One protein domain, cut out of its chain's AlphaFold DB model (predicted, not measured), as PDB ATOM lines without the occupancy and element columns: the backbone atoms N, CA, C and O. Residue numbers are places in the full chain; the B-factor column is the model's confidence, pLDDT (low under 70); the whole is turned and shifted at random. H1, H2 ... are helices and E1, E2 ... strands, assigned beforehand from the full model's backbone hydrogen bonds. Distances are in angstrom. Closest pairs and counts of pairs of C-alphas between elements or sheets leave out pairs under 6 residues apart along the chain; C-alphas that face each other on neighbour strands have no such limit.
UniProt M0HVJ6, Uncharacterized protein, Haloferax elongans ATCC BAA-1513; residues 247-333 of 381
ATOM      1  N   PHE A 247      34.094 -51.149  10.894       95.31
ATOM      2  CA  PHE A 247      32.916 -50.280  11.009       95.31
ATOM      3  C   PHE A 247      31.872 -50.802  12.012       95.31
ATOM      4  O   PHE A 247      31.329 -50.011  12.778       95.31
ATOM      5  N   GLN A 248      31.587 -52.108  12.003       95.19
ATOM      6  CA  GLN A 248      30.597 -52.744  12.872       95.19
ATOM      7  C   GLN A 248      31.090 -52.815  14.316       95.19
ATOM      8  O   GLN A 248      30.367 -52.400  15.221       95.19
ATOM      9  N   ILE A 249      32.340 -53.247  14.523       96.62
ATOM     10  CA  ILE A 249      32.969 -53.290  15.851       96.62
ATOM     11  C   ILE A 249      32.972 -51.885  16.469       96.62
ATOM     12  O   ILE A 249      32.504 -51.698  17.591       96.62
ATOM     13  N   MET A 250      33.407 -50.874  15.707       96.06
ATOM     14  CA  MET A 250      33.380 -49.466  16.112       96.06
ATOM     15  C   MET A 250      31.956 -48.996  16.447       96.06
ATOM     16  O   MET A 250      31.733 -48.395  17.499       96.06
ATOM     17  N   GLU A 251      30.988 -49.240  15.555       94.94
ATOM     18  CA  GLU A 251      29.588 -48.846  15.744       94.94
ATOM     19  C   GLU A 251      29.010 -49.443  17.028       94.94
ATOM     20  O   GLU A 251      28.350 -48.737  17.799       94.94
ATOM     21  N   ALA A 252      29.274 -50.723  17.273       94.50
ATOM     22  CA  ALA A 252      28.748 -51.432  18.418       94.50
ATOM     23  C   ALA A 252      29.442 -51.004  19.719       94.50
ATOM     24  O   ALA A 252      28.756 -50.639  20.677       94.50
ATOM     25  N   ALA A 253      30.778 -50.968  19.743       95.62
ATOM     26  CA  ALA A 253      31.552 -50.600  20.924       95.62
ATOM     27  C   ALA A 253      31.283 -49.151  21.356       95.62
ATOM     28  O   ALA A 253      30.865 -48.903  22.491       95.62
ATOM     29  N   PHE A 254      31.390 -48.186  20.438       95.31
ATOM     30  CA  PHE A 254      31.083 -46.789  20.755       95.31
ATOM     31  C   PHE A 254      29.601 -46.561  21.015       95.31
ATOM     32  O   PHE A 254      29.249 -45.731  21.851       95.31
ATOM     33  N   GLY A 255      28.717 -47.347  20.396       93.31
ATOM     34  CA  GLY A 255      27.307 -47.379  20.761       93.31
ATOM     35  C   GLY A 255      27.088 -47.728  22.240       93.31
ATOM     36  O   GLY A 255      26.245 -47.103  22.884       93.31
ATOM     37  N   GLN A 256      27.840 -48.683  22.799       92.75
ATOM     38  CA  GLN A 256      27.753 -49.045  24.220       92.75
ATOM     39  C   GLN A 256      28.391 -47.993  25.133       92.75
ATOM     40  O   GLN A 256      27.747 -47.583  26.101       92.75
ATOM     41  N   ILE A 257      29.598 -47.509  24.814       93.25
ATOM     42  CA  ILE A 257      30.275 -46.455  25.595       93.25
ATOM     43  C   ILE A 257      29.376 -45.221  25.694       93.25
ATOM     44  O   ILE A 257      29.043 -44.759  26.786       93.25
ATOM     45  N   LEU A 258      28.878 -44.736  24.557       91.12
ATOM     46  CA  LEU A 258      28.016 -43.560  24.513       91.12
ATOM     47  C   LEU A 258      26.688 -43.780  25.260       91.12
ATOM     48  O   LEU A 258      26.214 -42.868  25.932       91.12
ATOM     49  N   LYS A 259      26.093 -44.982  25.228       88.94
ATOM     50  CA  LYS A 259      24.911 -45.300  26.055       88.94
ATOM     51  C   LYS A 259      25.217 -45.247  27.555       88.94
ATOM     52  O   LYS A 259      24.395 -44.722  28.310       88.94
ATOM     53  N   ARG A 260      26.386 -45.734  27.999       88.69
ATOM     54  CA  ARG A 260      26.815 -45.636  29.409       88.69
ATOM     55  C   ARG A 260      26.917 -44.175  29.856       88.69
ATOM     56  O   ARG A 260      26.519 -43.858  30.975       88.69
ATOM     57  N   ARG A 261      27.323 -43.262  28.964       85.69
ATOM     58  CA  ARG A 261      27.364 -41.813  29.251       85.69
ATOM     59  C   ARG A 261      26.006 -41.221  29.632       85.69
ATOM     60  O   ARG A 261      25.981 -40.379  30.517       85.69
ATOM     61  N   ILE A 262      24.886 -41.684  29.056       76.75
ATOM     62  CA  ILE A 262      23.532 -41.244  29.484       76.75
ATOM     63  C   ILE A 262      23.311 -41.548  30.962       76.75
ATOM     64  O   ILE A 262      22.701 -40.765  31.681       76.75
ATOM     65  N   THR A 263      23.767 -42.723  31.388       79.06
ATOM     66  CA  THR A 263      23.497 -43.231  32.734       79.06
ATOM     67  C   THR A 263      24.365 -42.523  33.771       79.06
ATOM     68  O   THR A 263      23.906 -42.290  34.885       79.06
ATOM     69  N   ASN A 264      25.587 -42.144  33.385       81.00
ATOM     70  CA  ASN A 264      26.620 -41.668  34.306       81.00
ATOM     71  C   ASN A 264      26.958 -40.169  34.166       81.00
ATOM     72  O   ASN A 264      27.855 -39.707  34.860       81.00
ATOM     73  N   ASP A 265      26.283 -39.427  33.278       76.56
ATOM     74  CA  ASP A 265      26.544 -38.002  32.976       76.56
ATOM     75  C   ASP A 265      28.020 -37.697  32.626       76.56
ATOM     76  O   ASP A 265      28.591 -36.690  33.032       76.56
ATOM     77  N   GLY A 266      28.663 -38.612  31.893       81.38
ATOM     78  CA  GLY A 266      30.077 -38.499  31.510       81.38
ATOM     79  C   GLY A 266      30.318 -37.732  30.196       81.38
ATOM     80  O   GLY A 266      29.376 -37.486  29.432       81.38
ATOM     81  N   PRO A 267      31.587 -37.441  29.849       87.44
ATOM     82  CA  PRO A 267      31.943 -36.713  28.632       87.44
ATOM     83  C   PRO A 267      31.541 -37.473  27.361       87.44
ATOM     84  O   PRO A 267      31.937 -38.613  27.125       87.44
ATOM     85  N   LEU A 268      30.774 -36.817  26.483       87.81
ATOM     86  CA  LEU A 268      30.260 -37.416  25.237       87.81
ATOM     87  C   LEU A 268      31.322 -37.633  24.153       87.81
ATOM     88  O   LEU A 268      31.022 -38.225  23.115       87.81
ATOM     89  N   ARG A 269      32.518 -37.066  24.328       88.56
ATOM     90  CA  ARG A 269      33.566 -37.068  23.302       88.56
ATOM     91  C   ARG A 269      34.807 -37.845  23.679       88.56
ATOM     92  O   ARG A 269      35.725 -37.877  22.869       88.56
ATOM     93  N   GLU A 270      34.819 -38.438  24.860       92.12
ATOM     94  CA  GLU A 270      35.996 -39.076  25.422       92.12
ATOM     95  C   GLU A 270      35.655 -40.480  25.884       92.12
ATOM     96  O   GLU A 270      34.531 -40.758  26.323       92.12
ATOM     97  N   PHE A 271      36.635 -41.358  25.762       94.19
ATOM     98  CA  PHE A 271      36.594 -42.722  26.252       94.19
ATOM     99  C   PHE A 271      37.995 -43.130  26.689       94.19
ATOM    100  O   PHE A 271      38.976 -42.615  26.146       94.19
ATOM    101  N   SER A 272      38.085 -44.027  27.663       94.44
ATOM    102  CA  SER A 272      39.353 -44.666  28.002       94.44
ATOM    103  C   SER A 272      39.530 -45.983  27.254       94.44
ATOM    104  O   SER A 272      38.558 -46.590  26.783       94.44
ATOM    105  N   GLU A 273      40.777 -46.431  27.135       95.06
ATOM    106  CA  GLU A 273      41.081 -47.752  26.586       95.06
ATOM    107  C   GLU A 273      40.377 -48.854  27.382       95.06
ATOM    108  O   GLU A 273      39.829 -49.784  26.795       95.06
ATOM    109  N   GLU A 274      40.319 -48.730  28.711       94.62
ATOM    110  CA  GLU A 274      39.672 -49.699  29.594       94.62
ATOM    111  C   GLU A 274      38.192 -49.874  29.263       94.62
ATOM    112  O   GLU A 274      37.706 -51.002  29.209       94.62
ATOM    113  N   GLU A 275      37.469 -48.790  28.974       94.81
ATOM    114  CA  GLU A 275      36.060 -48.883  28.590       94.81
ATOM    115  C   GLU A 275      35.860 -49.625  27.271       94.81
ATOM    116  O   GLU A 275      34.881 -50.359  27.107       94.81
ATOM    117  N   LEU A 276      36.776 -49.422  26.322       95.69
ATOM    118  CA  LEU A 276      36.755 -50.127  25.050       95.69
ATOM    119  C   LEU A 276      37.113 -51.603  25.258       95.69
ATOM    120  O   LEU A 276      36.374 -52.478  24.804       95.69
ATOM    121  N   ARG A 277      38.176 -51.877  26.017       96.81
ATOM    122  CA  ARG A 277      38.626 -53.219  26.394       96.81
ATOM    123  C   ARG A 277      37.509 -54.011  27.063       96.81
ATOM    124  O   ARG A 277      37.223 -55.110  26.611       96.81
ATOM    125  N   GLU A 278      36.820 -53.446  28.057       95.69
ATOM    126  CA  GLU A 278      35.697 -54.091  28.754       95.69
ATOM    127  C   GLU A 278      34.591 -54.580  27.808       95.69
ATOM    128  O   GLU A 278      33.934 -55.588  28.072       95.69
ATOM    129  N   ILE A 279      34.335 -53.849  26.720       95.94
ATOM    130  CA  ILE A 279      33.335 -54.247  25.728       95.94
ATOM    131  C   ILE A 279      33.903 -55.324  24.808       95.94
ATOM    132  O   ILE A 279      33.214 -56.311  24.545       95.94
ATOM    133  N   LEU A 280      35.136 -55.139  24.330       96.81
ATOM    134  CA  LEU A 280      35.782 -56.032  23.369       96.81
ATOM    135  C   LEU A 280      36.127 -57.406  23.952       96.81
ATOM    136  O   LEU A 280      36.068 -58.391  23.225       96.81
ATOM    137  N   THR A 281      36.417 -57.494  25.250       96.56
ATOM    138  CA  THR A 281      36.760 -58.752  25.936       96.56
ATOM    139  C   THR A 281      35.567 -59.445  26.594       96.56
ATOM    140  O   THR A 281      35.697 -60.522  27.175       96.56
ATOM    141  N   SER A 282      34.374 -58.853  26.514       95.00
ATOM    142  CA  SER A 282      33.173 -59.395  27.146       95.00
ATOM    143  C   SER A 282      32.481 -60.425  26.247       95.00
ATOM    144  O   SER A 282      31.942 -60.066  25.198       95.00
ATOM    145  N   GLN A 283      32.321 -61.660  26.741       91.12
ATOM    146  CA  GLN A 283      31.578 -62.738  26.060       91.12
ATOM    147  C   GLN A 283      30.128 -62.376  25.689       91.12
ATOM    148  O   GLN A 283      29.541 -62.939  24.769       91.12
ATOM    149  N   ARG A 284      29.532 -61.395  26.382       89.94
ATOM    150  CA  ARG A 284      28.209 -60.853  26.030       89.94
ATOM    151  C   ARG A 284      28.196 -60.173  24.655       89.94
ATOM    152  O   ARG A 284      27.159 -60.150  24.000       89.94
ATOM    153  N   HIS A 285      29.304 -59.542  24.280       93.31
ATOM    154  CA  HIS A 285      29.439 -58.731  23.074       93.31
ATOM    155  C   HIS A 285      30.180 -59.489  21.972       93.31
ATOM    156  O   HIS A 285      29.763 -59.386  20.822       93.31
ATOM    157  N   LEU A 286      31.198 -60.263  22.352       95.19
ATOM    158  CA  LEU A 286      32.019 -61.112  21.497       95.19
ATOM    159  C   LEU A 286      31.783 -62.584  21.879       95.19
ATOM    160  O   LEU A 286      32.331 -63.024  22.888       95.19
ATOM    161  N   PRO A 287      30.965 -63.356  21.141       93.75
ATOM    162  CA  PRO A 287      30.536 -64.697  21.542       93.75
ATOM    163  C   PRO A 287      31.625 -65.756  21.282       93.75
ATOM    164  O   PRO A 287      31.423 -66.699  20.522       93.75
ATOM    165  N   HIS A 288      32.788 -65.593  21.911       94.69
ATOM    166  CA  HIS A 288      33.959 -66.461  21.801       94.69
ATOM    167  C   HIS A 288      34.390 -66.916  23.200       94.69
ATOM    168  O   HIS A 288      34.407 -66.115  24.134       94.69
ATOM    169  N   TYR A 289      34.766 -68.182  23.372       92.62
ATOM    170  CA  TYR A 289      35.169 -68.710  24.683       92.62
ATOM    171  C   TYR A 289      36.425 -67.983  25.226       92.62
ATOM    172  O   TYR A 289      36.423 -67.525  26.366       92.62
ATOM    173  N   SER A 290      37.418 -67.718  24.369       93.94
ATOM    174  CA  SER A 290      38.619 -66.901  24.636       93.94
ATOM    175  C   SER A 290      38.437 -65.399  24.346       93.94
ATOM    176  O   SER A 290      39.332 -64.752  23.799       93.94
ATOM    177  N   ALA A 291      37.278 -64.823  24.696       94.88
ATOM    178  CA  ALA A 291      36.964 -63.416  24.411       94.88
ATOM    179  C   ALA A 291      38.018 -62.421  24.931       94.88
ATOM    180  O   ALA A 291      38.219 -61.385  24.309       94.88
ATOM    181  N   GLU A 292      38.727 -62.722  26.023       95.69
ATOM    182  CA  GLU A 292      39.808 -61.866  26.527       95.69
ATOM    183  C   GLU A 292      40.978 -61.762  25.538       95.69
ATOM    184  O   GLU A 292      41.345 -60.660  25.130       95.69
ATOM    185  N   THR A 293      41.531 -62.896  25.103       95.25
ATOM    186  CA  THR A 293      42.648 -62.945  24.147       95.25
ATOM    187  C   THR A 293      42.257 -62.324  22.810       95.25
ATOM    188  O   THR A 293      42.935 -61.425  22.308       95.25
ATOM    189  N   VAL A 294      41.125 -62.761  22.256       95.56
ATOM    190  CA  VAL A 294      40.639 -62.300  20.952       95.56
ATOM    191  C   VAL A 294      40.259 -60.817  21.009       95.56
ATOM    192  O   VAL A 294      40.660 -60.038  20.145       95.56
ATOM    193  N   GLY A 295      39.560 -60.395  22.064       96.81
ATOM    194  CA  GLY A 295      39.160 -59.008  22.288       96.81
ATOM    195  C   GLY A 295      40.342 -58.054  22.443       96.81
ATOM    196  O   GLY A 295      40.308 -56.958  21.888       96.81
ATOM    197  N   ASN A 296      41.417 -58.471  23.121       96.31
ATOM    198  CA  ASN A 296      42.644 -57.678  23.233       96.31
ATOM    199  C   ASN A 296      43.350 -57.501  21.876       96.31
ATOM    200  O   ASN A 296      43.876 -56.425  21.597       96.31
ATOM    201  N   ARG A 297      43.328 -58.516  21.000       94.69
ATOM    202  CA  ARG A 297      43.845 -58.371  19.629       94.69
ATOM    203  C   ARG A 297      42.992 -57.404  18.804       94.69
ATOM    204  O   ARG A 297      43.538 -56.538  18.123       94.69
ATOM    205  N   ILE A 298      41.665 -57.526  18.892       96.31
ATOM    206  CA  ILE A 298      40.725 -56.608  18.228       96.31
ATOM    207  C   ILE A 298      40.938 -55.176  18.722       96.31
ATOM    208  O   ILE A 298      40.910 -54.255  17.912       96.31
ATOM    209  N   LEU A 299      41.165 -54.981  20.024       96.38
ATOM    210  CA  LEU A 299      41.428 -53.672  20.622       96.38
ATOM    211  C   LEU A 299      42.619 -52.980  19.955       96.38
ATOM    212  O   LEU A 299      42.462 -51.851  19.501       96.38
ATOM    213  N   GLY A 300      43.762 -53.665  19.841       93.81
ATOM    214  CA  GLY A 300      44.948 -53.118  19.173       93.81
ATOM    215  C   GLY A 300      44.654 -52.713  17.727       93.81
ATOM    216  O   GLY A 300      44.775 -51.542  17.370       93.81
ATOM    217  N   GLY A 301      44.141 -53.650  16.920       93.06
ATOM    218  CA  GLY A 301      43.837 -53.385  15.510       93.06
ATOM    219  C   GLY A 301      42.775 -52.298  15.299       93.06
ATOM    220  O   GLY A 301      42.877 -51.490  14.374       93.06
ATOM    221  N   LEU A 302      41.761 -52.232  16.168       95.44
ATOM    222  CA  LEU A 302      40.742 -51.187  16.130       95.44
ATOM    223  C   LEU A 302      41.343 -49.824  16.477       95.44
ATOM    224  O   LEU A 302      41.118 -48.871  15.733       95.44
ATOM    225  N   THR A 303      42.091 -49.711  17.573       95.00
ATOM    226  CA  THR A 303      42.685 -48.441  18.014       95.00
ATOM    227  C   THR A 303      43.652 -47.894  16.964       95.00
ATOM    228  O   THR A 303      43.493 -46.743  16.543       95.00
ATOM    229  N   ASP A 304      44.543 -48.731  16.428       93.69
ATOM    230  CA  ASP A 304      45.465 -48.361  15.346       93.69
ATOM    231  C   ASP A 304      44.713 -47.871  14.106       93.69
ATOM    232  O   ASP A 304      45.035 -46.833  13.505       93.69
ATOM    233  N   ARG A 305      43.638 -48.576  13.731       92.69
ATOM    234  CA  ARG A 305      42.822 -48.182  12.584       92.69
ATOM    235  C   ARG A 305      42.103 -46.859  12.819       92.69
ATOM    236  O   ARG A 305      42.085 -46.004  11.936       92.69
ATOM    237  N   LEU A 306      41.526 -46.654  14.000       94.94
ATOM    238  CA  LEU A 306      40.810 -45.426  14.336       94.94
ATOM    239  C   LEU A 306      41.744 -44.211  14.419       94.94
ATOM    240  O   LEU A 306      41.342 -43.113  14.019       94.94
ATOM    241  N   MET A 307      42.967 -44.384  14.917       94.88
ATOM    242  CA  MET A 307      43.978 -43.325  14.946       94.88
ATOM    243  C   MET A 307      44.480 -42.993  13.540       94.88
ATOM    244  O   MET A 307      44.457 -41.822  13.151       94.88
ATOM    245  N   SER A 308      44.847 -44.003  12.742       91.75
ATOM    246  CA  SER A 308      45.318 -43.811  11.359       91.75
ATOM    247  C   SER A 308      44.248 -43.194  10.449       91.75
ATOM    248  O   SER A 308      44.544 -42.297   9.660       91.75
ATOM    249  N   ASP A 309      42.975 -43.568  10.617       92.88
ATOM    250  CA  ASP A 309      41.837 -42.947   9.919       92.88
ATOM    251  C   ASP A 309      41.463 -41.569  10.492       92.88
ATOM    252  O   ASP A 309      40.563 -40.873   9.994       92.88
ATOM    253  N   ASN A 310      42.180 -41.119  11.522       93.75
ATOM    254  CA  ASN A 310      41.983 -39.834  12.165       93.75
ATOM    255  C   ASN A 310      40.562 -39.691  12.751       93.75
ATOM    256  O   ASN A 310      39.969 -38.604  12.751       93.75
ATOM    257  N   LEU A 311      39.967 -40.801  13.192       95.50
ATOM    258  CA  LEU A 311      38.642 -40.877  13.816       95.50
ATOM    259  C   LEU A 311      38.710 -40.533  15.301       95.50
ATOM    260  O   LEU A 311      37.800 -39.878  15.818       95.50
ATOM    261  N   VAL A 312      39.813 -40.898  15.951       96.19
ATOM    262  CA  VAL A 312      40.117 -40.587  17.351       96.19
ATOM    263  C   VAL A 312      41.498 -39.941  17.463       96.19
ATOM    264  O   VAL A 312      42.250 -39.891  16.492       96.19
ATOM    265  N   THR A 313      41.795 -39.373  18.623       96.06
ATOM    266  CA  THR A 313      43.133 -38.910  19.007       96.06
ATOM    267  C   THR A 313      43.357 -39.286  20.455       96.06
ATOM    268  O   THR A 313      42.427 -39.158  21.249       96.06
ATOM    269  N   GLU A 314      44.563 -39.713  20.787       95.75
ATOM    270  CA  GLU A 314      45.001 -39.814  22.175       95.75
ATOM    271  C   GLU A 314      45.033 -38.410  22.807       95.75
ATOM    272  O   GLU A 314      45.258 -37.412  22.102       95.75
ATOM    273  N   ILE A 315      44.721 -38.326  24.098       94.88
ATOM    274  CA  ILE A 315      44.776 -37.104  24.907       94.88
ATOM    275  C   ILE A 315      45.462 -37.398  26.242       94.88
ATOM    276  O   ILE A 315      45.303 -38.478  26.807       94.88
ATOM    277  N   ASP A 316      46.187 -36.412  26.767       90.75
ATOM    278  CA  ASP A 316      46.830 -36.531  28.072       90.75
ATOM    279  C   ASP A 316      45.789 -36.614  29.199       90.75
ATOM    280  O   ASP A 316      44.730 -35.986  29.141       90.75
ATOM    281  N   SER A 317      46.120 -37.337  30.273       87.19
ATOM    282  CA  SER A 317      45.251 -37.458  31.459       87.19
ATOM    283  C   SER A 317      44.898 -36.113  32.113       87.19
ATOM    284  O   SER A 317      43.830 -35.983  32.702       87.19
ATOM    285  N   GLU A 318      45.758 -35.096  31.987       87.00
ATOM    286  CA  GLU A 318      45.489 -33.735  32.478       87.00
ATOM    287  C   GLU A 318      44.419 -33.002  31.646       87.00
ATOM    288  O   GLU A 318      43.746 -32.105  32.158       87.00
ATOM    289  N   ASP A 319      44.250 -33.401  30.381       85.81
ATOM    290  CA  ASP A 319      43.297 -32.838  29.417       85.81
ATOM    291  C   ASP A 319      42.005 -33.668  29.294       85.81
ATOM    292  O   ASP A 319      41.085 -33.270  28.561       85.81
ATOM    293  N   ALA A 320      41.946 -34.821  29.965       87.00
ATOM    294  CA  ALA A 320      40.799 -35.716  29.988       87.00
ATOM    295  C   ALA A 320      39.795 -35.301  31.076       87.00
ATOM    296  O   ALA A 320      40.146 -35.014  32.219       87.00
ATOM    297  N   GLU A 321      38.507 -35.310  30.731       85.75
ATOM    298  CA  GLU A 321      37.415 -35.168  31.702       85.75
ATOM    299  C   GLU A 321      37.122 -36.501  32.421       85.75
ATOM    300  O   GLU A 321      36.421 -36.533  33.436       85.75
ATOM    301  N   LEU A 322      37.650 -37.610  31.894       84.88
ATOM    302  CA  LEU A 322      37.606 -38.934  32.510       84.88
ATOM    303  C   LEU A 322      38.727 -39.085  33.546       84.88
ATOM    304  O   LEU A 322      39.842 -38.625  33.339       84.88
ATOM    305  N   THR A 323      38.416 -39.756  34.657       76.94
ATOM    306  CA  THR A 323      39.375 -39.993  35.760       76.94
ATOM    307  C   THR A 323      39.740 -41.462  35.952       76.94
ATOM    308  O   THR A 323      40.695 -41.763  36.665       76.94
ATOM    309  N   ASP A 324      38.999 -42.361  35.301       77.50
ATOM    310  CA  ASP A 324      39.211 -43.802  35.357       77.50
ATOM    311  C   ASP A 324      39.795 -44.276  34.018       77.50
ATOM    312  O   ASP A 324      39.131 -44.193  32.979       77.50
ATOM    313  N   GLY A 325      41.032 -44.773  34.052       80.25
ATOM    314  CA  GLY A 325      41.726 -45.345  32.899       80.25
ATOM    315  C   GLY A 325      43.222 -45.030  32.872       80.25
ATOM    316  O   GLY A 325      43.704 -44.170  33.618       80.25
ATOM    317  N   SER A 326      43.961 -45.749  32.034       83.25
ATOM    318  CA  SER A 326      45.392 -45.529  31.798       83.25
ATOM    319  C   SER A 326      45.649 -44.694  30.548       83.25
ATOM    320  O   SER A 326      46.502 -43.808  30.582       83.25
ATOM    321  N   GLU A 327      44.855 -44.905  29.501       93.44
ATOM    322  CA  GLU A 327      44.938 -44.177  28.238       93.44
ATOM    323  C   GLU A 327      43.586 -43.569  27.871       93.44
ATOM    324  O   GLU A 327      42.530 -44.190  28.039       93.44
ATOM    325  N   TYR A 328      43.614 -42.344  27.347       94.94
ATOM    326  CA  TYR A 328      42.417 -41.565  27.063       94.94
ATOM    327  C   TYR A 328      42.385 -41.134  25.608       94.94
ATOM    328  O   TYR A 328      43.372 -40.675  25.037       94.94
ATOM    329  N   TYR A 329      41.198 -41.216  25.019       95.94
ATOM    330  CA  TYR A 329      40.983 -40.919  23.616       95.94
ATOM    331  C   TYR A 329      39.807 -39.970  23.440       95.94
ATOM    332  O   TYR A 329      38.797 -40.045  24.139       95.94
ATOM    333  N   ARG A 330      39.904 -39.097  22.436       94.94
ATOM    334  CA  ARG A 330      38.854 -38.153  22.050       94.94
ATOM    335  C   ARG A 330      38.369 -38.406  20.628       94.94
ATOM    336  O   ARG A 330      39.156 -38.429  19.681       94.94
ATOM    337  N   TYR A 331      37.053 -38.501  20.441       94.88
ATOM    338  CA  TYR A 331      36.450 -38.580  19.110       94.88
ATOM    339  C   TYR A 331      36.722 -37.295  18.318       94.88
ATOM    340  O   TYR A 331      36.369 -36.188  18.738       94.88
ATOM    341  N   ARG A 332      37.258 -37.421  17.101       94.69
ATOM    342  CA  ARG A 332      37.498 -36.289  16.187       94.69
ATOM    343  C   ARG A 332      36.264 -35.950  15.354       94.69
ATOM    344  O   ARG A 332      36.356 -35.715  14.145       94.69
ATOM    345  N   VAL A 333      35.110 -35.906  16.013       92.75
ATOM    346  CA  VAL A 333      33.832 -35.463  15.453       92.75
ATOM    347  C   VAL A 333      33.127 -34.519  16.419       92.75
ATOM    348  O   VAL A 333      33.369 -34.508  17.626       92.75
TER     349      VAL A 333
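Overview. This is residues 247 to 333 of the 381 residues of an uncharacterized protein of Haloferax elongans ATCC BAA-1513 (UniProt M0HVJ6). Two long helices, H1 and H3, stand about perpendicular, and short H2 packs on both; a small antiparallel sheet, E1 E3 E2, sits beside them. The printed part has 87 residues, with three named helices and three named strands in the order H1 E1 H2 H3 E2 E3 along the chain; the class is mostly helix, helices holding 44 and strands 11 of the 55 residues in named elements. It is compact, radius of gyration of the C-alphas 12.5 A, spanning 37 by 30 by 22 A.

Arrangement. H1, residues 247 to 264, touches H2, residues 273 to 280, with residues 253 to 257 alone; look at C-alphas 253 and 279, the closest, 6.3 A. H3, residues 291 to 308, touches H2 with residues 291 to 299 alone, closest C-alphas 280 and 295, 4.6 A. E3, residues 328 to 331, pairs with E1, residues 270 to 272, by N 271 and O 329, 3.0 A, and with E2, residues 312 to 315, its hairpin partner, by N 330 and O 313, 2.8 A. Every O i to N i+4 pair is within hydrogen-bond range in H3, 12 of 14 in H1, 3 of 4 in H2.

Along the chain. Find C-alpha 247 at (32.916, -50.280, 11.009); H1 runs 25.6 A from there. H3 runs 25.0 A; E3 ends at (36.450, -38.580, 19.110).

Size, cuts and confidence. The printed part has no cut; the E2 to E3 link is long. No printed residue is under 70 in pLDDT.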